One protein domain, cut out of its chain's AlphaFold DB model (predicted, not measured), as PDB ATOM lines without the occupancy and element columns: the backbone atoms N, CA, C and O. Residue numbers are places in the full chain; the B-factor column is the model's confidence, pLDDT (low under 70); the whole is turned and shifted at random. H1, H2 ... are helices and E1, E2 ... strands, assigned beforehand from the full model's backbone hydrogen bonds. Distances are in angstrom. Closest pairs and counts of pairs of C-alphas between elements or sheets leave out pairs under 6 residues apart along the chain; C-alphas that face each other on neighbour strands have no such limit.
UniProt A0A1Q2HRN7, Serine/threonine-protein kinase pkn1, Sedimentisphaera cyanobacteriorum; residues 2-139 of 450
ATOM      1  N   MET A   2      -0.447  23.141   5.864       44.12
ATOM      2  CA  MET A   2      -1.813  23.150   6.444       44.12
ATOM      3  C   MET A   2      -2.235  21.847   7.160       44.12
ATOM      4  O   MET A   2      -2.845  21.932   8.218       44.12
ATOM      5  N   LYS A   3      -1.862  20.656   6.653       48.16
ATOM      6  CA  LYS A   3      -2.183  19.353   7.289       48.16
ATOM      7  C   LYS A   3      -1.637  19.231   8.723       48.16
ATOM      8  O   LYS A   3      -2.375  18.870   9.632       48.16
ATOM      9  N   LYS A   4      -0.369  19.617   8.931       48.06
ATOM     10  CA  LYS A   4       0.272  19.626  10.258       48.06
ATOM     11  C   LYS A   4      -0.391  20.615  11.217       48.06
ATOM     12  O   LYS A   4      -0.446  20.341  12.403       48.06
ATOM     13  N   LEU A   5      -0.918  21.736  10.719       52.09
ATOM     14  CA  LEU A   5      -1.536  22.760  11.562       52.09
ATOM     15  C   LEU A   5      -2.879  22.291  12.150       52.09
ATOM     16  O   LEU A   5      -3.137  22.552  13.317       52.09
ATOM     17  N   PHE A   6      -3.698  21.563  11.378       58.34
ATOM     18  CA  PHE A   6      -4.997  21.058  11.844       58.34
ATOM     19  C   PHE A   6      -4.858  19.897  12.834       58.34
ATOM     20  O   PHE A   6      -5.493  19.924  13.883       58.34
ATOM     21  N   LEU A   7      -3.971  18.931  12.557       56.88
ATOM     22  CA  LEU A   7      -3.661  17.843  13.492       56.88
ATOM     23  C   LEU A   7      -3.083  18.396  14.805       56.88
ATOM     24  O   LEU A   7      -3.524  18.014  15.882       56.88
ATOM     25  N   LEU A   8      -2.178  19.378  14.726       55.38
ATOM     26  CA  LEU A   8      -1.633  20.057  15.903       55.38
ATOM     27  C   LEU A   8      -2.720  20.819  16.683       55.38
ATOM     28  O   LEU A   8      -2.726  20.779  17.909       55.38
ATOM     29  N   SER A   9      -3.667  21.477  16.000       59.16
ATOM     30  CA  SER A   9      -4.820  22.140  16.630       59.16
ATOM     31  C   SER A   9      -5.813  21.161  17.269       59.16
ATOM     32  O   SER A   9      -6.353  21.471  18.328       59.16
ATOM     33  N   PHE A  10      -6.030  19.987  16.669       64.31
ATOM     34  CA  PHE A  10      -6.833  18.907  17.248       64.31
ATOM     35  C   PHE A  10      -6.175  18.369  18.525       64.31
ATOM     36  O   PHE A  10      -6.818  18.305  19.565       64.31
ATOM     37  N   VAL A  11      -4.866  18.106  18.495       60.72
ATOM     38  CA  VAL A  11      -4.095  17.673  19.674       60.72
ATOM     39  C   VAL A  11      -4.117  18.737  20.784       60.72
ATOM     40  O   VAL A  11      -4.311  18.408  21.952       60.72
ATOM     41  N   LEU A  12      -4.016  20.025  20.434       58.22
ATOM     42  CA  LEU A  12      -4.129  21.152  21.375       58.22
ATOM     43  C   LEU A  12      -5.505  21.252  22.061       58.22
ATOM     44  O   LEU A  12      -5.576  21.799  23.159       58.22
ATOM     45  N   MET A  13      -6.586  20.726  21.463       58.06
ATOM     46  CA  MET A  13      -7.913  20.673  22.104       58.06
ATOM     47  C   MET A  13      -8.003  19.626  23.224       58.06
ATOM     48  O   MET A  13      -8.847  19.773  24.107       58.06
ATOM     49  N   PHE A  14      -7.132  18.612  23.222       57.03
ATOM     50  CA  PHE A  14      -7.098  17.545  24.234       57.03
ATOM     51  C   PHE A  14      -5.878  17.634  25.169       57.03
ATOM     52  O   PHE A  14      -5.813  16.948  26.187       57.03
ATOM     53  N   ALA A  15      -4.932  18.533  24.884       47.78
ATOM     54  CA  ALA A  15      -3.722  18.736  25.672       47.78
ATOM     55  C   ALA A  15      -3.982  19.521  26.974       47.78
ATOM     56  O   ALA A  15      -3.697  20.713  27.081       47.78
ATOM     57  N   SER A  16      -4.470  18.826  28.003       50.28
ATOM     58  CA  SER A  16      -4.140  19.173  29.398       50.28
ATOM     59  C   SER A  16      -3.232  18.140  30.081       50.28
ATOM     60  O   SER A  16      -2.860  18.327  31.236       50.28
ATOM     61  N   ALA A  17      -2.817  17.090  29.364       44.25
ATOM     62  CA  ALA A  17      -1.988  16.007  29.888       44.25
ATOM     63  C   ALA A  17      -0.582  15.994  29.255       44.25
ATOM     64  O   ALA A  17      -0.391  16.388  28.105       44.25
ATOM     65  N   ALA A  18       0.407  15.599  30.058       47.34
ATOM     66  CA  ALA A  18       1.838  15.622  29.764       47.34
ATOM     67  C   ALA A  18       2.251  14.705  28.590       47.34
ATOM     68  O   ALA A  18       1.626  13.678  28.353       47.34
ATOM     69  N   LEU A  19       3.345  15.055  27.894       48.09
ATOM     70  CA  LEU A  19       4.024  14.150  26.956       48.09
ATOM     71  C   LEU A  19       4.661  12.982  27.733       48.09
ATOM     72  O   LEU A  19       5.552  13.223  28.550       48.09
ATOM     73  N   PHE A  20       4.259  11.744  27.441       57.75
ATOM     74  CA  PHE A  20       4.903  10.512  27.917       57.75
ATOM     75  C   PHE A  20       5.113   9.489  26.780       57.75
ATOM     76  O   PHE A  20       4.669   9.693  25.653       57.75
ATOM     77  N   ALA A  21       5.905   8.453  27.082       60.66
ATOM     78  CA  ALA A  21       6.798   7.709  26.190       60.66
ATOM     79  C   ALA A  21       6.183   6.467  25.513       60.66
ATOM     80  O   ALA A  21       6.635   5.355  25.772       60.66
ATOM     81  N   GLY A  22       5.197   6.660  24.635       74.88
ATOM     82  CA  GLY A  22       4.697   5.582  23.775       74.88
ATOM     83  C   GLY A  22       4.512   5.994  22.315       74.88
ATOM     84  O   GLY A  22       4.488   7.186  21.995       74.88
ATOM     85  N   SER A  23       4.383   5.005  21.435       87.25
ATOM     86  CA  SER A  23       4.191   5.156  19.986       87.25
ATOM     87  C   SER A  23       3.290   4.050  19.440       87.25
ATOM     88  O   SER A  23       3.130   3.007  20.065       87.25
ATOM     89  N   ILE A  24       2.663   4.295  18.289       90.25
ATOM     90  CA  ILE A  24       1.948   3.264  17.528       90.25
ATOM     91  C   ILE A  24       2.960   2.696  16.523       90.25
ATOM     92  O   ILE A  24       3.443   3.441  15.673       90.25
ATOM     93  N   GLU A  25       3.264   1.407  16.619       89.31
ATOM     94  CA  GLU A  25       4.258   0.702  15.795       89.31
ATOM     95  C   GLU A  25       3.622  -0.041  14.612       89.31
ATOM     96  O   GLU A  25       4.275  -0.291  13.598       89.31
ATOM     97  N   GLY A  26       2.338  -0.392  14.719       83.25
ATOM     98  CA  GLY A  26       1.652  -1.185  13.705       83.25
ATOM     99  C   GLY A  26       0.145  -0.968  13.667       83.25
ATOM    100  O   GLY A  26      -0.490  -0.657  14.675       83.25
ATOM    101  N   VAL A  27      -0.424  -1.148  12.472       89.44
ATOM    102  CA  VAL A  27      -1.868  -1.112  12.207       89.44
ATOM    103  C   VAL A  27      -2.222  -2.309  11.334       89.44
ATOM    104  O   VAL A  27      -1.659  -2.477  10.251       89.44
ATOM    105  N   SER A  28      -3.151  -3.147  11.790       85.75
ATOM    106  CA  SER A  28      -3.533  -4.379  11.096       85.75
ATOM    107  C   SER A  28      -5.056  -4.551  11.019       85.75
ATOM    108  O   SER A  28      -5.698  -4.653  12.063       85.75
ATOM    109  N   PRO A  29      -5.655  -4.618   9.815       87.94
ATOM    110  CA  PRO A  29      -5.042  -4.321   8.523       87.94
ATOM    111  C   PRO A  29      -4.691  -2.827   8.397       87.94
ATOM    112  O   PRO A  29      -5.401  -1.966   8.907       87.94
ATOM    113  N   ALA A  30      -3.627  -2.507   7.658       82.62
ATOM    114  CA  ALA A  30      -3.203  -1.121   7.408       82.62
ATOM    115  C   ALA A  30      -4.036  -0.405   6.323       82.62
ATOM    116  O   ALA A  30      -3.742   0.731   5.944       82.62
ATOM    117  N   ASN A  31      -5.053  -1.065   5.763       84.81
ATOM    118  CA  ASN A  31      -5.900  -0.503   4.720       84.81
ATOM    119  C   ASN A  31      -7.317  -1.088   4.732       84.81
ATOM    120  O   ASN A  31      -7.540  -2.177   5.263       84.81
ATOM    121  N   ALA A  32      -8.257  -0.362   4.125       86.62
ATOM    122  CA  ALA A  32      -9.612  -0.840   3.869       86.62
ATOM    123  C   ALA A  32     -10.272  -0.145   2.670       86.62
ATOM    124  O   ALA A  32      -9.906   0.968   2.275       86.62
ATOM    125  N   LEU A  33     -11.289  -0.815   2.125       84.50
ATOM    126  CA  LEU A  33     -12.141  -0.296   1.061       84.50
ATOM    127  C   LEU A  33     -13.041   0.831   1.576       84.50
ATOM    128  O   LEU A  33     -13.697   0.708   2.613       84.50
ATOM    129  N   LYS A  34     -13.128   1.910   0.797       87.44
ATOM    130  CA  LYS A  34     -14.152   2.938   0.966       87.44
ATOM    131  C   LYS A  34     -15.541   2.305   0.804       87.44
ATOM    132  O   LYS A  34     -15.756   1.460  -0.060       87.44
ATOM    133  N   GLY A  35     -16.487   2.730   1.635       85.38
ATOM    134  CA  GLY A  35     -17.869   2.248   1.642       85.38
ATOM    135  C   GLY A  35     -18.125   1.031   2.538       85.38
ATOM    136  O   GLY A  35     -19.233   0.501   2.512       85.38
ATOM    137  N   GLN A  36     -17.139   0.578   3.320       86.00
ATOM    138  CA  GLN A  36     -17.265  -0.575   4.223       86.00
ATOM    139  C   GLN A  36     -16.868  -0.221   5.663       86.00
ATOM    140  O   GLN A  36     -16.194   0.773   5.901       86.00
ATOM    141  N   ASN A  37     -17.248  -1.042   6.644       90.94
ATOM    142  CA  ASN A  37     -16.659  -0.917   7.980       90.94
ATOM    143  C   ASN A  37     -15.230  -1.472   7.967       90.94
ATOM    144  O   ASN A  37     -14.967  -2.503   7.346       90.94
ATOM    145  N   ALA A  38     -14.326  -0.818   8.691       92.62
ATOM    146  CA  ALA A  38     -12.966  -1.286   8.917       92.62
ATOM    147  C   ALA A  38     -12.746  -1.547  10.405       92.62
ATOM    148  O   ALA A  38     -12.947  -0.656  11.224       92.62
ATOM    149  N   VAL A  39     -12.305  -2.756  10.746       95.31
ATOM    150  CA  VAL A  39     -11.827  -3.097  12.091       95.31
ATOM    151  C   VAL A  39     -10.312  -3.167  12.021       95.31
ATOM    152  O   VAL A  39      -9.791  -3.948  11.228       95.31
ATOM    153  N   ILE A  40      -9.620  -2.346  12.810       94.75
ATOM    154  CA  ILE A  40      -8.155  -2.296  12.854       94.75
ATOM    155  C   ILE A  40      -7.651  -2.598  14.258       94.75
ATOM    156  O   ILE A  40      -8.213  -2.125  15.241       94.75
ATOM    157  N   THR A  41      -6.568  -3.357  14.346       95.81
ATOM    158  CA  THR A  41      -5.786  -3.571  15.565       95.81
ATOM    159  C   THR A  41      -4.561  -2.672  15.527       95.81
ATOM    160  O   THR A  41      -3.865  -2.617  14.513       95.81
ATOM    161  N   LEU A  42      -4.320  -1.961  16.622       94.88
ATOM    162  CA  LEU A  42      -3.182  -1.075  16.820       94.88
ATOM    163  C   LEU A  42      -2.201  -1.734  17.779       94.88
ATOM    164  O   LEU A  42      -2.597  -2.102  18.886       94.88
ATOM    165  N   ASP A  43      -0.946  -1.841  17.358       92.19
ATOM    166  CA  ASP A  43       0.171  -2.278  18.192       92.19
ATOM    167  C   ASP A  43       0.927  -1.042  18.675       92.19
ATOM    168  O   ASP A  43       1.466  -0.286  17.865       92.19
ATOM    169  N   CYS A  44       0.953  -0.818  19.987       90.88
ATOM    170  CA  CYS A  44       1.581   0.346  20.600       90.88
ATOM    171  C   CYS A  44       2.736  -0.070  21.518       90.88
ATOM    172  O   CYS A  44       2.595  -0.974  22.340       90.88
ATOM    173  N   GLU A  45       3.870   0.618  21.429       89.19
ATOM    174  CA  GLU A  45       4.998   0.428  22.339       89.19
ATOM    175  C   GLU A  45       4.977   1.487  23.449       89.19
ATOM    176  O   GLU A  45       4.553   2.623  23.241       89.19
ATOM    177  N   GLY A  46       5.421   1.115  24.655       85.38
ATOM    178  CA  GLY A  46       5.564   2.050  25.779       85.38
ATOM    179  C   GLY A  46       4.244   2.513  26.410       85.38
ATOM    180  O   GLY A  46       4.237   3.483  27.169       85.38
ATOM    181  N   THR A  47       3.131   1.832  26.120       85.94
ATOM    182  CA  THR A  47       1.793   2.150  26.643       85.94
ATOM    183  C   THR A  47       1.369   1.226  27.788       85.94
ATOM    184  O   THR A  47       1.977   0.188  28.044       85.94
ATOM    185  N   SER A  48       0.321   1.609  28.521       86.19
ATOM    186  CA  SER A  48      -0.291   0.784  29.573       86.19
ATOM    187  C   SER A  48      -1.814   0.950  29.587       86.19
ATOM    188  O   SER A  48      -2.403   1.410  30.562       86.19
ATOM    189  N   PHE A  49      -2.484   0.559  28.498       88.25
ATOM    190  CA  PHE A  49      -3.928   0.796  28.297       88.25
ATOM    191  C   PHE A  49      -4.854   0.125  29.322       88.25
ATOM    192  O   PHE A  49      -6.031   0.468  29.427       88.25
ATOM    193  N   THR A  50      -4.348  -0.839  30.091       84.94
ATOM    194  CA  THR A  50      -5.100  -1.479  31.180       84.94
ATOM    195  C   THR A  50      -5.206  -0.597  32.424       84.94
ATOM    196  O   THR A  50      -6.134  -0.775  33.214       84.94
ATOM    197  N   THR A  51      -4.280   0.352  32.603       82.62
ATOM    198  CA  THR A  51      -4.298   1.343  33.688       82.62
ATOM    199  C   THR A  51      -4.695   2.732  33.205       82.62
ATOM    200  O   THR A  51      -5.351   3.451  33.951       82.62
ATOM    201  N   ASP A  52      -4.347   3.077  31.964       83.44
ATOM    202  CA  ASP A  52      -4.657   4.359  31.339       83.44
ATOM    203  C   ASP A  52      -5.836   4.188  30.382       83.44
ATOM    204  O   ASP A  52      -5.683   3.678  29.269       83.44
ATOM    205  N   ALA A  53      -7.030   4.603  30.811       83.94
ATOM    206  CA  ALA A  53      -8.237   4.377  30.025       83.94
ATOM    207  C   ALA A  53      -8.124   5.029  28.634       83.94
ATOM    208  O   ALA A  53      -7.861   6.229  28.510       83.94
ATOM    209  N   VAL A  54      -8.337   4.238  27.576       90.31
ATOM    210  CA  VAL A  54      -8.444   4.757  26.205       90.31
ATOM    211  C   VAL A  54      -9.710   5.603  26.110       90.31
ATOM    212  O   VAL A  54     -10.817   5.133  26.371       90.31
ATOM    213  N   VAL A  55      -9.534   6.869  25.748       90.00
ATOM    214  CA  VAL A  55     -10.603   7.863  25.611       90.00
ATOM    215  C   VAL A  55     -11.178   7.849  24.196       90.00
ATOM    216  O   VAL A  55     -12.373   8.075  24.017       90.00
ATOM    217  N   GLY A  56     -10.350   7.569  23.188       92.25
ATOM    218  CA  GLY A  56     -10.817   7.399  21.819       92.25
ATOM    219  C   GLY A  56      -9.718   7.043  20.827       92.25
ATOM    220  O   GLY A  56      -8.525   7.148  21.119       92.25
ATOM    221  N   VAL A  57     -10.156   6.632  19.638       94.75
ATOM    222  CA  VAL A  57      -9.304   6.315  18.490       94.75
ATOM    223  C   VAL A  57      -9.859   7.042  17.265       94.75
ATOM    224  O   VAL A  57     -11.073   7.037  17.040       94.75
ATOM    225  N   TRP A  58      -8.991   7.679  16.477       95.00
ATOM    226  CA  TRP A  58      -9.380   8.448  15.295       95.00
ATOM    227  C   TRP A  58      -8.512   8.141  14.084       95.00
ATOM    228  O   TRP A  58      -7.312   7.894  14.202       95.00
ATOM    229  N   LEU A  59      -9.123   8.287  12.911       93.56
ATOM    230  CA  LEU A  59      -8.421   8.522  11.659       93.56
ATOM    231  C   LEU A  59      -8.476  10.017  11.337       93.56
ATOM    232  O   LEU A  59      -9.543  10.639  11.380       93.56
ATOM    233  N   VAL A  60      -7.332  10.605  10.981       90.44
ATOM    234  CA  VAL A  60      -7.231  12.031  10.636       90.44
ATOM    235  C   VAL A  60      -6.628  12.228   9.250       90.44
ATOM    236  O   VAL A  60      -5.533  11.744   8.959       90.44
ATOM    237  N   LYS A  61      -7.300  13.007   8.398       86.06
ATOM    238  CA  LYS A  61      -6.779  13.402   7.085       86.06
ATOM    239  C   LYS A  61      -7.221  14.812   6.718       86.06
ATOM    240  O   LYS A  61      -8.395  15.084   6.495       86.06
ATOM    241  N   GLY A  62      -6.258  15.723   6.573       81.50
ATOM    242  CA  GLY A  62      -6.564  17.108   6.207       81.50
ATOM    243  C   GLY A  62      -7.471  17.763   7.251       81.50
ATOM    244  O   GLY A  62      -7.043  17.935   8.386       81.50
ATOM    245  N   SER A  63      -8.692  18.133   6.856       80.69
ATOM    246  CA  SER A  63      -9.742  18.639   7.755       80.69
ATOM    247  C   SER A  63     -10.769  17.579   8.167       80.69
ATOM    248  O   SER A  63     -11.666  17.891   8.947       80.69
ATOM    249  N   GLN A  64     -10.690  16.362   7.623       87.50
ATOM    250  CA  GLN A  64     -11.570  15.262   7.996       87.50
ATOM    251  C   GLN A  64     -11.039  14.549   9.243       87.50
ATOM    252  O   GLN A  64      -9.846  14.253   9.363       87.50
ATOM    253  N   LEU A  65     -11.962  14.275  10.158       89.19
ATOM    254  CA  LEU A  65     -11.743  13.536  11.390       89.19
ATOM    255  C   LEU A  65     -12.808  12.448  11.469       89.19
ATOM    256  O   LEU A  65     -13.999  12.761  11.473       89.19
ATOM    257  N   LEU A  66     -12.377  11.196  11.563       92.88
ATOM    258  CA  LEU A  66     -13.264  10.057  11.732       92.88
ATOM    259  C   LEU A  66     -13.005   9.420  13.095       92.88
ATOM    260  O   LEU A  66     -11.891   8.987  13.376       92.88
ATOM    261  N   SER A  67     -14.026   9.393  13.950       93.38
ATOM    262  CA  SER A  67     -13.971   8.698  15.240       93.38
ATOM    263  C   SER A  67     -14.292   7.225  15.048       93.38
ATOM    264  O   SER A  67     -15.204   6.900  14.286       93.38
ATOM    265  N   ALA A  68     -13.608   6.356  15.789       95.62
ATOM    266  CA  ALA A  68     -14.024   4.968  15.907       95.62
ATOM    267  C   ALA A  68     -15.445   4.905  16.492       95.62
ATOM    268  O   ALA A  68     -15.762   5.626  17.446       95.62
ATOM    269  N   GLY A  69     -16.306   4.075  15.901       91.44
ATOM    270  CA  GLY A  69     -17.657   3.803  16.393       91.44
ATOM    271  C   GLY A  69     -17.647   2.919  17.641       91.44
ATOM    272  O   GLY A  69     -18.503   3.064  18.514       91.44
ATOM    273  N   SER A  70     -16.648   2.042  17.749       94.56
ATOM    274  CA  SER A  70     -16.351   1.244  18.936       94.56
ATOM    275  C   SER A  70     -14.847   0.961  19.023       94.56
ATOM    276  O   SER A  70     -14.142   1.025  18.016       94.56
ATOM    277  N   PHE A  71     -14.338   0.685  20.226       96.19
ATOM    278  CA  PHE A  71     -12.977   0.185  20.419       96.19
ATOM    279  C   PHE A  71     -12.886  -0.717  21.655       96.19
ATOM    280  O   PHE A  71     -13.634  -0.542  22.620       96.19
ATOM    281  N   THR A  72     -11.953  -1.667  21.623       95.81
ATOM    282  CA  THR A  72     -11.695  -2.649  22.681       95.81
ATOM    283  C   THR A  72     -10.204  -2.677  22.996       95.81
ATOM    284  O   THR A  72      -9.380  -2.883  22.111       95.81
ATOM    285  N   VAL A  73      -9.838  -2.501  24.267       95.88
ATOM    286  CA  VAL A  73      -8.457  -2.713  24.728       95.88
ATOM    287  C   VAL A  73      -8.201  -4.219  24.804       95.88
ATOM    288  O   VAL A  73      -8.869  -4.915  25.571       95.88
ATOM    289  N   LEU A  74      -7.261  -4.718  24.002       94.31
ATOM    290  CA  LEU A  74      -6.917  -6.143  23.932       94.31
ATOM    291  C   LEU A  74      -5.797  -6.514  24.919       94.31
ATOM    292  O   LEU A  74      -5.822  -7.597  25.504       94.31
ATOM    293  N   SER A  75      -4.841  -5.605  25.135       93.94
ATOM    294  CA  SER A  75      -3.733  -5.742  26.090       93.94
ATOM    295  C   SER A  75      -3.283  -4.366  26.610       93.94
ATOM    296  O   SER A  75      -3.880  -3.341  26.292       93.94
ATOM    297  N   ASP A  76      -2.220  -4.318  27.413       92.31
ATOM    298  CA  ASP A  76      -1.543  -3.071  27.796       92.31
ATOM    299  C   ASP A  76      -0.943  -2.301  26.600       92.31
ATOM    300  O   ASP A  76      -0.757  -1.082  26.689       92.31
ATOM    301  N   THR A  77      -0.723  -2.989  25.479       93.06
ATOM    302  CA  THR A  77      -0.119  -2.484  24.239       93.06
ATOM    303  C   THR A  77      -1.027  -2.531  23.012       93.06
ATOM    304  O   THR A  77      -0.632  -2.036  21.963       93.06
ATOM    305  N   GLN A  78      -2.239  -3.088  23.102       95.56
ATOM    306  CA  GLN A  78      -3.099  -3.290  21.934       95.56
ATOM    307  C   GLN A  78      -4.510  -2.734  22.102       95.56
ATOM    308  O   GLN A  78      -5.175  -2.958  23.118       95.56
ATOM    309  N   VAL A  79      -4.996  -2.073  21.048       96.31
ATOM    310  CA  VAL A  79      -6.370  -1.561  20.937       96.31
ATOM    311  C   VAL A  79      -6.951  -1.958  19.584       96.31
ATOM    312  O   VAL A  79      -6.358  -1.678  18.548       96.31
ATOM    313  N   GLU A  80      -8.126  -2.577  19.586       97.56
ATOM    314  CA  GLU A  80      -8.934  -2.806  18.387       97.56
ATOM    315  C   GLU A  80      -9.956  -1.676  18.240       97.56
ATOM    316  O   GLU A  80     -10.590  -1.301  19.223       97.56
ATOM    317  N   ALA A  81     -10.130  -1.120  17.042       97.06
ATOM    318  CA  ALA A  81     -11.056  -0.024  16.769       97.06
ATOM    319  C   ALA A  81     -11.840  -0.254  15.472       97.06
ATOM    320  O   ALA A  81     -11.276  -0.657  14.455       97.06
ATOM    321  N   GLU A  82     -13.139   0.041  15.500       97.38
ATOM    322  CA  GLU A  82     -14.039  -0.067  14.352       97.38
ATOM    323  C   GLU A  82     -14.375   1.317  13.785       97.38
ATOM    324  O   GLU A  82     -14.825   2.206  14.509       97.38
ATOM    325  N   PHE A  83     -14.216   1.486  12.476       96.00
ATOM    326  CA  PHE A  83     -14.499   2.709  11.734       96.00
ATOM    327  C   PHE A  83     -15.548   2.463  10.650       96.00
ATOM    328  O   PHE A  83     -15.453   1.501   9.892       96.00
ATOM    329  N   ASP A  84     -16.513   3.374  10.539       93.50
ATOM    330  CA  ASP A  84     -17.437   3.431   9.404       93.50
ATOM    331  C   ASP A  84     -16.796   4.252   8.278       93.50
ATOM    332  O   ASP A  84     -16.628   5.468   8.404       93.50
ATOM    333  N   LEU A  85     -16.432   3.587   7.178       91.44
ATOM    334  CA  LEU A  85     -15.826   4.221   6.008       91.44
ATOM    335  C   LEU A  85     -16.855   4.568   4.916       91.44
ATOM    336  O   LEU A  85     -16.524   4.525   3.729       91.44
ATOM    337  N   SER A  86     -18.097   4.892   5.292       82.38
ATOM    338  CA  SER A  86     -19.204   5.247   4.388       82.38
ATOM    339  C   SER A  86     -18.914   6.412   3.424       82.38
ATOM    340  O   SER A  86     -17.878   7.073   3.462       82.38
ATOM    341  N   GLU A  87     -19.848   6.664   2.498       69.19
ATOM    342  CA  GLU A  87     -19.622   7.349   1.211       69.19
ATOM    343  C   GLU A  87     -19.017   8.775   1.247       69.19
ATOM    344  O   GLU A  87     -18.574   9.275   0.212       69.19
ATOM    345  N   ASN A  88     -18.863   9.413   2.408       81.50
ATOM    346  CA  ASN A  88     -18.364  10.790   2.542       81.50
ATOM    347  C   ASN A  88     -16.923  10.927   3.071       81.50
ATOM    348  O   ASN A  88     -16.546  12.002   3.545       81.50
ATOM    349  N   ILE A  89     -16.104   9.878   2.979       86.44
ATOM    350  CA  ILE A  89     -14.687   9.941   3.369       86.44
ATOM    351  C   ILE A  89     -13.733  10.128   2.179       86.44
ATOM    352  O   ILE A  89     -13.985   9.666   1.058       86.44
ATOM    353  N   ASP A  90     -12.609  10.791   2.441       86.38
ATOM    354  CA  ASP A  90     -11.519  10.982   1.491       86.38
ATOM    355  C   ASP A  90     -10.667   9.710   1.327       86.38
ATOM    356  O   ASP A  90     -10.262   9.063   2.296       86.38
ATOM    357  N   LYS A  91     -10.306   9.394   0.077       83.81
ATOM    358  CA  LYS A  91      -9.355   8.320  -0.252       83.81
ATOM    359  C   LYS A  91      -7.898   8.698   0.041       83.81
ATOM    360  O   LYS A  91      -7.538   9.874   0.156       83.81
ATOM    361  N   GLY A  92      -7.036   7.694   0.125       76.31
ATOM    362  CA  GLY A  92      -5.599   7.787   0.371       76.31
ATOM    363  C   GLY A  92      -5.247   7.652   1.850       76.31
ATOM    364  O   GLY A  92      -6.039   7.167   2.647       76.31
ATOM    365  N   ILE A  93      -4.068   8.141   2.222       80.38
ATOM    366  CA  ILE A  93      -3.506   7.923   3.559       80.38
ATOM    367  C   ILE A  93      -4.147   8.809   4.641       80.38
ATOM    368  O   ILE A  93      -4.365  10.009   4.418       80.38
ATOM    369  N   TRP A  94      -4.383   8.217   5.808       89.38
ATOM    370  CA  TRP A  94      -4.859   8.801   7.058       89.38
ATOM    371  C   TRP A  94      -3.819   8.582   8.168       89.38
ATOM    372  O   TRP A  94      -3.150   7.552   8.210       89.38
ATOM    373  N   ALA A  95      -3.691   9.551   9.073       87.62
ATOM    374  CA  ALA A  95      -2.985   9.348  10.334       87.62
ATOM    375  C   ALA A  95      -3.892   8.586  11.307       87.62
ATOM    376  O   ALA A  95      -5.100   8.840  11.338       87.62
ATOM    377  N   VAL A  96      -3.309   7.705  12.114       92.81
ATOM    378  CA  VAL A  96      -4.015   6.995  13.186       92.81
ATOM    379  C   VAL A  96      -3.656   7.642  14.513       92.81
ATOM    380  O   VAL A  96      -2.483   7.889  14.790       92.81
ATOM    381  N   VAL A  97      -4.667   7.938  15.322       91.75
ATOM    382  CA  VAL A  97      -4.500   8.618  16.607       91.75
ATOM    383  C   VAL A  97      -5.188   7.821  17.700       91.75
ATOM    384  O   VAL A  97      -6.372   7.516  17.585       91.75
ATOM    385  N   VAL A  98      -4.468   7.554  18.785       91.94
ATOM    386  CA  VAL A  98      -5.017   6.994  20.026       91.94
ATOM    387  C   VAL A  98      -4.887   8.044  21.118       91.94
ATOM    388  O   VAL A  98      -3.797   8.560  21.356       91.94
ATOM    389  N   TYR A  99      -5.986   8.359  21.799       89.62
ATOM    390  CA  TYR A  99      -5.967   9.176  23.010       89.62
ATOM    391  C   TYR A  99      -6.328   8.312  24.207       89.62
ATOM    392  O   TYR A  99      -7.364   7.648  24.218       89.62
ATOM    393  N   SER A 100      -5.485   8.358  25.226       87.06
ATOM    394  CA  SER A 100      -5.688   7.715  26.519       87.06
ATOM    395  C   SER A 100      -5.418   8.715  27.639       87.06
ATOM    396  O   SER A 100      -4.814   9.765  27.408       87.06
ATOM    397  N   GLU A 101      -5.812   8.381  28.867       84.69
ATOM    398  CA  GLU A 101      -5.419   9.159  30.052       84.69
ATOM    399  C   GLU A 101      -3.887   9.267  30.208       84.69
ATOM    400  O   GLU A 101      -3.394  10.248  30.768       84.69
ATOM    401  N   GLY A 102      -3.139   8.309  29.646       77.69
ATOM    402  CA  GLY A 102      -1.675   8.267  29.627       77.69
ATOM    403  C   GLY A 102      -1.014   9.083  28.507       77.69
ATOM    404  O   GLY A 102       0.202   9.270  28.538       77.69
ATOM    405  N   GLY A 103      -1.774   9.599  27.530       81.25
ATOM    406  CA  GLY A 103      -1.237  10.436  26.449       81.25
ATOM    407  C   GLY A 103      -1.926  10.286  25.088       81.25
ATOM    408  O   GLY A 103      -2.879   9.521  24.920       81.25
ATOM    409  N   VAL A 104      -1.423  11.051  24.109       84.88
ATOM    410  CA  VAL A 104      -1.827  11.001  22.691       84.88
ATOM    411  C   VAL A 104      -0.715  10.337  21.879       84.88
ATOM    412  O   VAL A 104       0.403  10.851  21.841       84.88
ATOM    413  N   PHE A 105      -1.041   9.251  21.184       87.38
ATOM    414  CA  PHE A 105      -0.138   8.524  20.292       87.38
ATOM    415  C   PHE A 105      -0.574   8.734  18.845       87.38
ATOM    416  O   PHE A 105      -1.770   8.701  18.548       87.38
ATOM    417  N   ILE A 106       0.382   8.982  17.950       86.38
ATOM    418  CA  ILE A 106       0.112   9.316  16.549       86.38
ATOM    419  C   ILE A 106       1.032   8.485  15.664       86.38
ATOM    420  O   ILE A 106       2.251   8.599  15.781       86.38
ATOM    421  N   LEU A 107       0.441   7.716  14.751       85.06
ATOM    422  CA  LEU A 107       1.138   7.192  13.584       85.06
ATOM    423  C   LEU A 107       0.759   8.056  12.391       85.06
ATOM    424  O   LEU A 107      -0.345   7.944  11.840       85.06
ATOM    425  N   ASP A 108       1.676   8.947  12.020       80.44
ATOM    426  CA  ASP A 108       1.579   9.636  10.742       80.44
ATOM    427  C   ASP A 108       1.573   8.571   9.640       80.44
ATOM    428  O   ASP A 108       2.375   7.645   9.647       80.44
ATOM    429  N   GLU A 109       0.631   8.699   8.711       84.25
ATOM    430  CA  GLU A 109       0.511   7.802   7.559       84.25
ATOM    431  C   GLU A 109       0.164   6.326   7.871       84.25
ATOM    432  O   GLU A 109       0.410   5.439   7.062       84.25
ATOM    433  N   GLY A 110      -0.477   6.060   9.016       83.31
ATOM    434  CA  GLY A 110      -0.723   4.698   9.509       83.31
ATOM    435  C   GLY A 110      -1.867   3.888   8.882       83.31
ATOM    436  O   GLY A 110      -1.947   2.689   9.137       83.31
ATOM    437  N   PHE A 111      -2.779   4.488   8.106       87.94
ATOM    438  CA  PHE A 111      -3.916   3.750   7.530       87.94
ATOM    439  C   PHE A 111      -4.330   4.267   6.150       87.94
ATOM    440  O   PHE A 111      -4.423   5.473   5.933       87.94
ATOM    441  N   THR A 112      -4.633   3.369   5.211       86.50
ATOM    442  CA  THR A 112      -5.025   3.735   3.840       86.50
ATOM    443  C   THR A 112      -6.473   3.368   3.532       86.50
ATOM    444  O   THR A 112      -6.856   2.203   3.552       86.50
ATOM    445  N   VAL A 113      -7.267   4.368   3.148       86.69
ATOM    446  CA  VAL A 113      -8.602   4.159   2.573       86.69
ATOM    447  C   VAL A 113      -8.477   4.158   1.057       86.69
ATOM    448  O   VAL A 113      -7.954   5.122   0.493       86.69
ATOM    449  N   TYR A 114      -8.987   3.137   0.376       80.06
ATOM    450  CA  TYR A 114      -8.915   3.072  -1.084       80.06
ATOM    451  C   TYR A 114     -10.252   2.753  -1.748       80.06
ATOM    452  O   TYR A 114     -11.150   2.178  -1.143       80.06
ATOM    453  N   ASP A 115     -10.362   3.168  -3.006       79.00
ATOM    454  CA  ASP A 115     -11.513   2.950  -3.875       79.00
ATOM    455  C   ASP A 115     -10.991   2.303  -5.168       79.00
ATOM    456  O   ASP A 115     -10.103   2.898  -5.793       79.00
ATOM    457  N   PRO A 116     -11.420   1.076  -5.512       69.44
ATOM    458  CA  PRO A 116     -10.898   0.344  -6.660       69.44
ATOM    459  C   PRO A 116     -11.354   0.911  -8.009       69.44
ATOM    460  O   PRO A 116     -10.727   0.577  -9.004       69.44
ATOM    461  N   ASP A 117     -12.386   1.758  -8.050       72.75
ATOM    462  CA  ASP A 117     -12.792   2.507  -9.245       72.75
ATOM    463  C   ASP A 117     -12.195   3.925  -9.161       72.75
ATOM    464  O   ASP A 117     -12.753   4.857  -8.569       72.75
ATOM    465  N   VAL A 118     -10.968   4.085  -9.661       68.81
ATOM    466  CA  VAL A 118     -10.205   5.329  -9.491       68.81
ATOM    467  C   VAL A 118     -10.677   6.393 -10.480       68.81
ATOM    468  O   VAL A 118     -10.571   7.592 -10.175       68.81
ATOM    469  N   ASN A 119     -11.171   5.965 -11.642       70.94
ATOM    470  CA  ASN A 119     -11.576   6.815 -12.754       70.94
ATOM    471  C   ASN A 119     -13.091   7.168 -12.746       70.94
ATOM    472  O   ASN A 119     -13.486   8.136 -13.405       70.94
ATOM    473  N   GLY A 120     -13.901   6.474 -11.936       69.75
ATOM    474  CA  GLY A 120     -15.332   6.705 -11.737       69.75
ATOM    475  C   GLY A 120     -16.227   6.144 -12.845       69.75
ATOM    476  O   GLY A 120     -17.320   6.681 -13.058       69.75
ATOM    477  N   ASP A 121     -15.767   5.139 -13.590       81.06
ATOM    478  CA  ASP A 121     -16.501   4.535 -14.706       81.06
ATOM    479  C   ASP A 121     -17.372   3.329 -14.302       81.06
ATOM    480  O   ASP A 121     -18.168   2.834 -15.110       81.06
ATOM    481  N   GLY A 122     -17.306   2.916 -13.034       74.19
ATOM    482  CA  GLY A 122     -18.060   1.802 -12.473       74.19
ATOM    483  C   GLY A 122     -17.477   0.425 -12.791       74.19
ATOM    484  O   GLY A 122     -18.133  -0.584 -12.506       74.19
ATOM    485  N   LEU A 123     -16.287   0.357 -13.387       72.19
ATOM    486  CA  LEU A 123     -15.533  -0.860 -13.650       72.19
ATOM    487  C   LEU A 123     -14.213  -0.817 -12.873       72.19
ATOM    488  O   LEU A 123     -13.707   0.232 -12.515       72.19
ATOM    489  N   VAL A 124     -13.678  -1.997 -12.567       72.56
ATOM    490  CA  VAL A 124     -12.307  -2.126 -12.068       72.56
ATOM    491  C   VAL A 124     -11.484  -2.636 -13.238       72.56
ATOM    492  O   VAL A 124     -11.625  -3.804 -13.618       72.56
ATOM    493  N   ASP A 125     -10.678  -1.766 -13.841       74.12
ATOM    494  CA  ASP A 125      -9.919  -2.078 -15.049       74.12
ATOM    495  C   ASP A 125      -8.389  -1.984 -14.859       74.12
ATOM    496  O   ASP A 125      -7.848  -1.795 -13.765       74.12
ATOM    497  N   THR A 126      -7.646  -2.185 -15.949       67.75
ATOM    498  CA  THR A 126      -6.178  -2.110 -15.937       67.75
ATOM    499  C   THR A 126      -5.642  -0.713 -15.620       67.75
ATOM    500  O   THR A 126      -4.537  -0.597 -15.089       67.75
ATOM    501  N   VAL A 127      -6.389   0.344 -15.941       69.75
ATOM    502  CA  VAL A 127      -6.037   1.730 -15.620       69.75
ATOM    503  C   VAL A 127      -6.198   1.956 -14.119       69.75
ATOM    504  O   VAL A 127      -5.267   2.477 -13.499       69.75
ATOM    505  N   ASP A 128      -7.288   1.475 -13.515       67.88
ATOM    506  CA  ASP A 128      -7.506   1.553 -12.066       67.88
ATOM    507  C   ASP A 128      -6.438   0.797 -11.279       67.88
ATOM    508  O   ASP A 128      -5.873   1.334 -10.324       67.88
ATOM    509  N   PHE A 129      -6.082  -0.414 -11.721       68.50
ATOM    510  CA  PHE A 129      -5.046  -1.218 -11.069       68.50
ATOM    511  C   PHE A 129      -3.658  -0.572 -11.178       68.50
ATOM    512  O   PHE A 129      -2.890  -0.577 -10.217       68.50
ATOM    513  N   SER A 130      -3.339   0.037 -12.325       64.44
ATOM    514  CA  SER A 130      -2.061   0.728 -12.549       64.44
ATOM    515  C   SER A 130      -1.950   2.010 -11.718       64.44
ATOM    516  O   SER A 130      -0.897   2.295 -11.146       64.44
ATOM    517  N   LEU A 131      -3.039   2.779 -11.618       58.81
ATOM    518  CA  LEU A 131      -3.124   3.967 -10.766       58.81
ATOM    519  C   LEU A 131      -3.076   3.596  -9.283       58.81
ATOM    520  O   LEU A 131      -2.400   4.279  -8.517       58.81
ATOM    521  N   TYR A 132      -3.731   2.502  -8.890       61.62
ATOM    522  CA  TYR A 132      -3.680   1.972  -7.534       61.62
ATOM    523  C   TYR A 132      -2.277   1.485  -7.170       61.62
ATOM    524  O   TYR A 132      -1.764   1.894  -6.138       61.62
ATOM    525  N   ALA A 133      -1.613   0.697  -8.020       60.62
ATOM    526  CA  ALA A 133      -0.251   0.217  -7.782       60.62
ATOM    527  C   ALA A 133       0.771   1.365  -7.724       60.62
ATOM    528  O   ALA A 133       1.630   1.384  -6.844       60.62
ATOM    529  N   LYS A 134       0.643   2.363  -8.609       60.03
ATOM    530  CA  LYS A 134       1.451   3.588  -8.554       60.03
ATOM    531  C   LYS A 134       1.204   4.360  -7.259       60.03
ATOM    532  O   LYS A 134       2.161   4.771  -6.615       60.03
ATOM    533  N   HIS A 135      -0.054   4.509  -6.850       53.97
ATOM    534  CA  HIS A 135      -0.389   5.142  -5.580       53.97
ATOM    535  C   HIS A 135       0.163   4.339  -4.396       53.97
ATOM    536  O   HIS A 135       0.736   4.937  -3.500       53.97
ATOM    537  N   LEU A 136       0.079   3.004  -4.420       54.84
ATOM    538  CA  LEU A 136       0.613   2.108  -3.388       54.84
ATOM    539  C   LEU A 136       2.142   2.238  -3.247       54.84
ATOM    540  O   LEU A 136       2.660   2.232  -2.137       54.84
ATOM    541  N   LEU A 137       2.860   2.405  -4.362       53.84
ATOM    542  CA  LEU A 137       4.306   2.661  -4.386       53.84
ATOM    543  C   LEU A 137       4.663   4.091  -3.944       53.84
ATOM    544  O   LEU A 137       5.677   4.291  -3.287       53.84
ATOM    545  N   GLU A 138       3.824   5.086  -4.247       50.50
ATOM    546  CA  GLU A 138       3.984   6.468  -3.766       50.50
ATOM    547  C   GLU A 138       3.743   6.607  -2.249       50.50
ATOM    548  O   GLU A 138       4.213   7.573  -1.647       50.50
ATOM    549  N   VAL A 139       3.017   5.666  -1.632       44.69
ATOM    550  CA  VAL A 139       2.614   5.696  -0.210       44.69
ATOM    551  C   VAL A 139       3.293   4.638   0.667       44.69
ATOM    552  O   VAL A 139       3.074   4.635   1.874       44.69
TER     553      VAL A 139
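This is residues 2 to 139 of the 450 residues of the protein "Serine/threonine-protein kinase pkn1" of Sedimentisphaera cyanobacteriorum (UniProt A0A1Q2HRN7). Two strongly twisted sheets lie face to face as a sandwich with their strands crossed; the five-stranded one is curled like part of a barrel, and the other has four strands. H1 lies along the side of the curled sheet that is turned away from the four-stranded sheet, while H2, reached by a long link, lies beyond one end of the sandwich and only grazes the curled sheet. The printed part has 138 residues, with two named helices and nine named strands in the order H1, E1 to E9, H2; its class is mixed, helices and strands. The curled sheet runs E2, E9, E8, E4, E5 and is mixed, and the other runs E1, E3, E7, E6 and is antiparallel throughout. The whole is compact, with a radius of gyration of the C-alphas of 15.9 A, yet elongated, with spans of 49, 32 and 25 A.

H1, residues 2 to 14, is on the sheet of E2, residues 31 to 33, E9, residues 103 to 114, E8, residues 92 to 100, E4, residues 54 to 61, and E5, residues 64 to 67, at a height over the sheet of 8.8 A. It lies over E4 and runs along the strands, at 14 degrees to E4 on the local plane; it is only just not over E8, on which 2 of its C-alphas fall. The closest C-alphas of H1 and E4 are those of Leu 7 and Val 60, 7.4 A apart. E1, residues 23 to 28, is an edge strand of the second sheet and the antiparallel neighbour of E3, residues 37 to 45, with N 25 and O 43 2.8 A apart. E1 runs on into E2 across a break of 2 residues, at 42 degrees, and E2 is parallel to E9, with N 32 and O 112 3.0 A apart. E4 and E5 form a hairpin, with N 59 and O 66 2.9 A apart. E5 runs on into E6, residues 70 to 73, across a break of 2 residues, at 61 degrees. E6 and E7, residues 78 to 84, form a hairpin with N 72 and O 80 2.8 A apart, and E7 is also antiparallel to E3, with N 81 and O 40 2.8 A apart. E8 is antiparallel to E4, with N 97 and O 58 2.9 A apart, and forms a hairpin with E9, with N 98 and O 105 2.9 A apart. E9 bends by 57 degrees at residue 108. The parts of the two sheets that face each other are 8.3 A centre to centre, and their strands stand at 46 degrees. Between the sheets, the closest C-alphas of E1 and E9 are those of Ser 23 and Phe 105, 5.5 A apart. H2, residues 126 to 139, only grazes the curled sheet with its residues 132 to 139; the C-alphas of Ile 93 in E8 and Val 139, the closest of the two elements, are 7.5 A apart. H1 and H2 are apart. In H2 every O i to N i+4 pair is within hydrogen-bond range, and in H1 8 of 9 are.

H1 begins at C-alpha 2 (-1.813, 23.150, 6.444) and is 19.4 A long. E1 measures 15.2 A, E3 26.0 A, E4 21.0 A and E7 20.2 A, while E2, E5 and E6 are shorter. E8 measures 26.1 A; E9, the longest strand by residues, measures 29.5 A and begins at C-alpha 103 (-1.237, 10.436, 26.449). H2 is 19.6 A long and ends at C-alpha 139 (2.614, 5.696, -0.210).

The two C-alphas farthest apart, those of Ser 16 and Thr 126, are 50.1 A apart. The printed part has no cut, and the link from E9 to H2, with 11 residues, is long. The mean pLDDT of the printed part is 79.3; it is under 70 in 38 residues, namely 2 to 21, 87, 116, 118, 120 and 126 to 139.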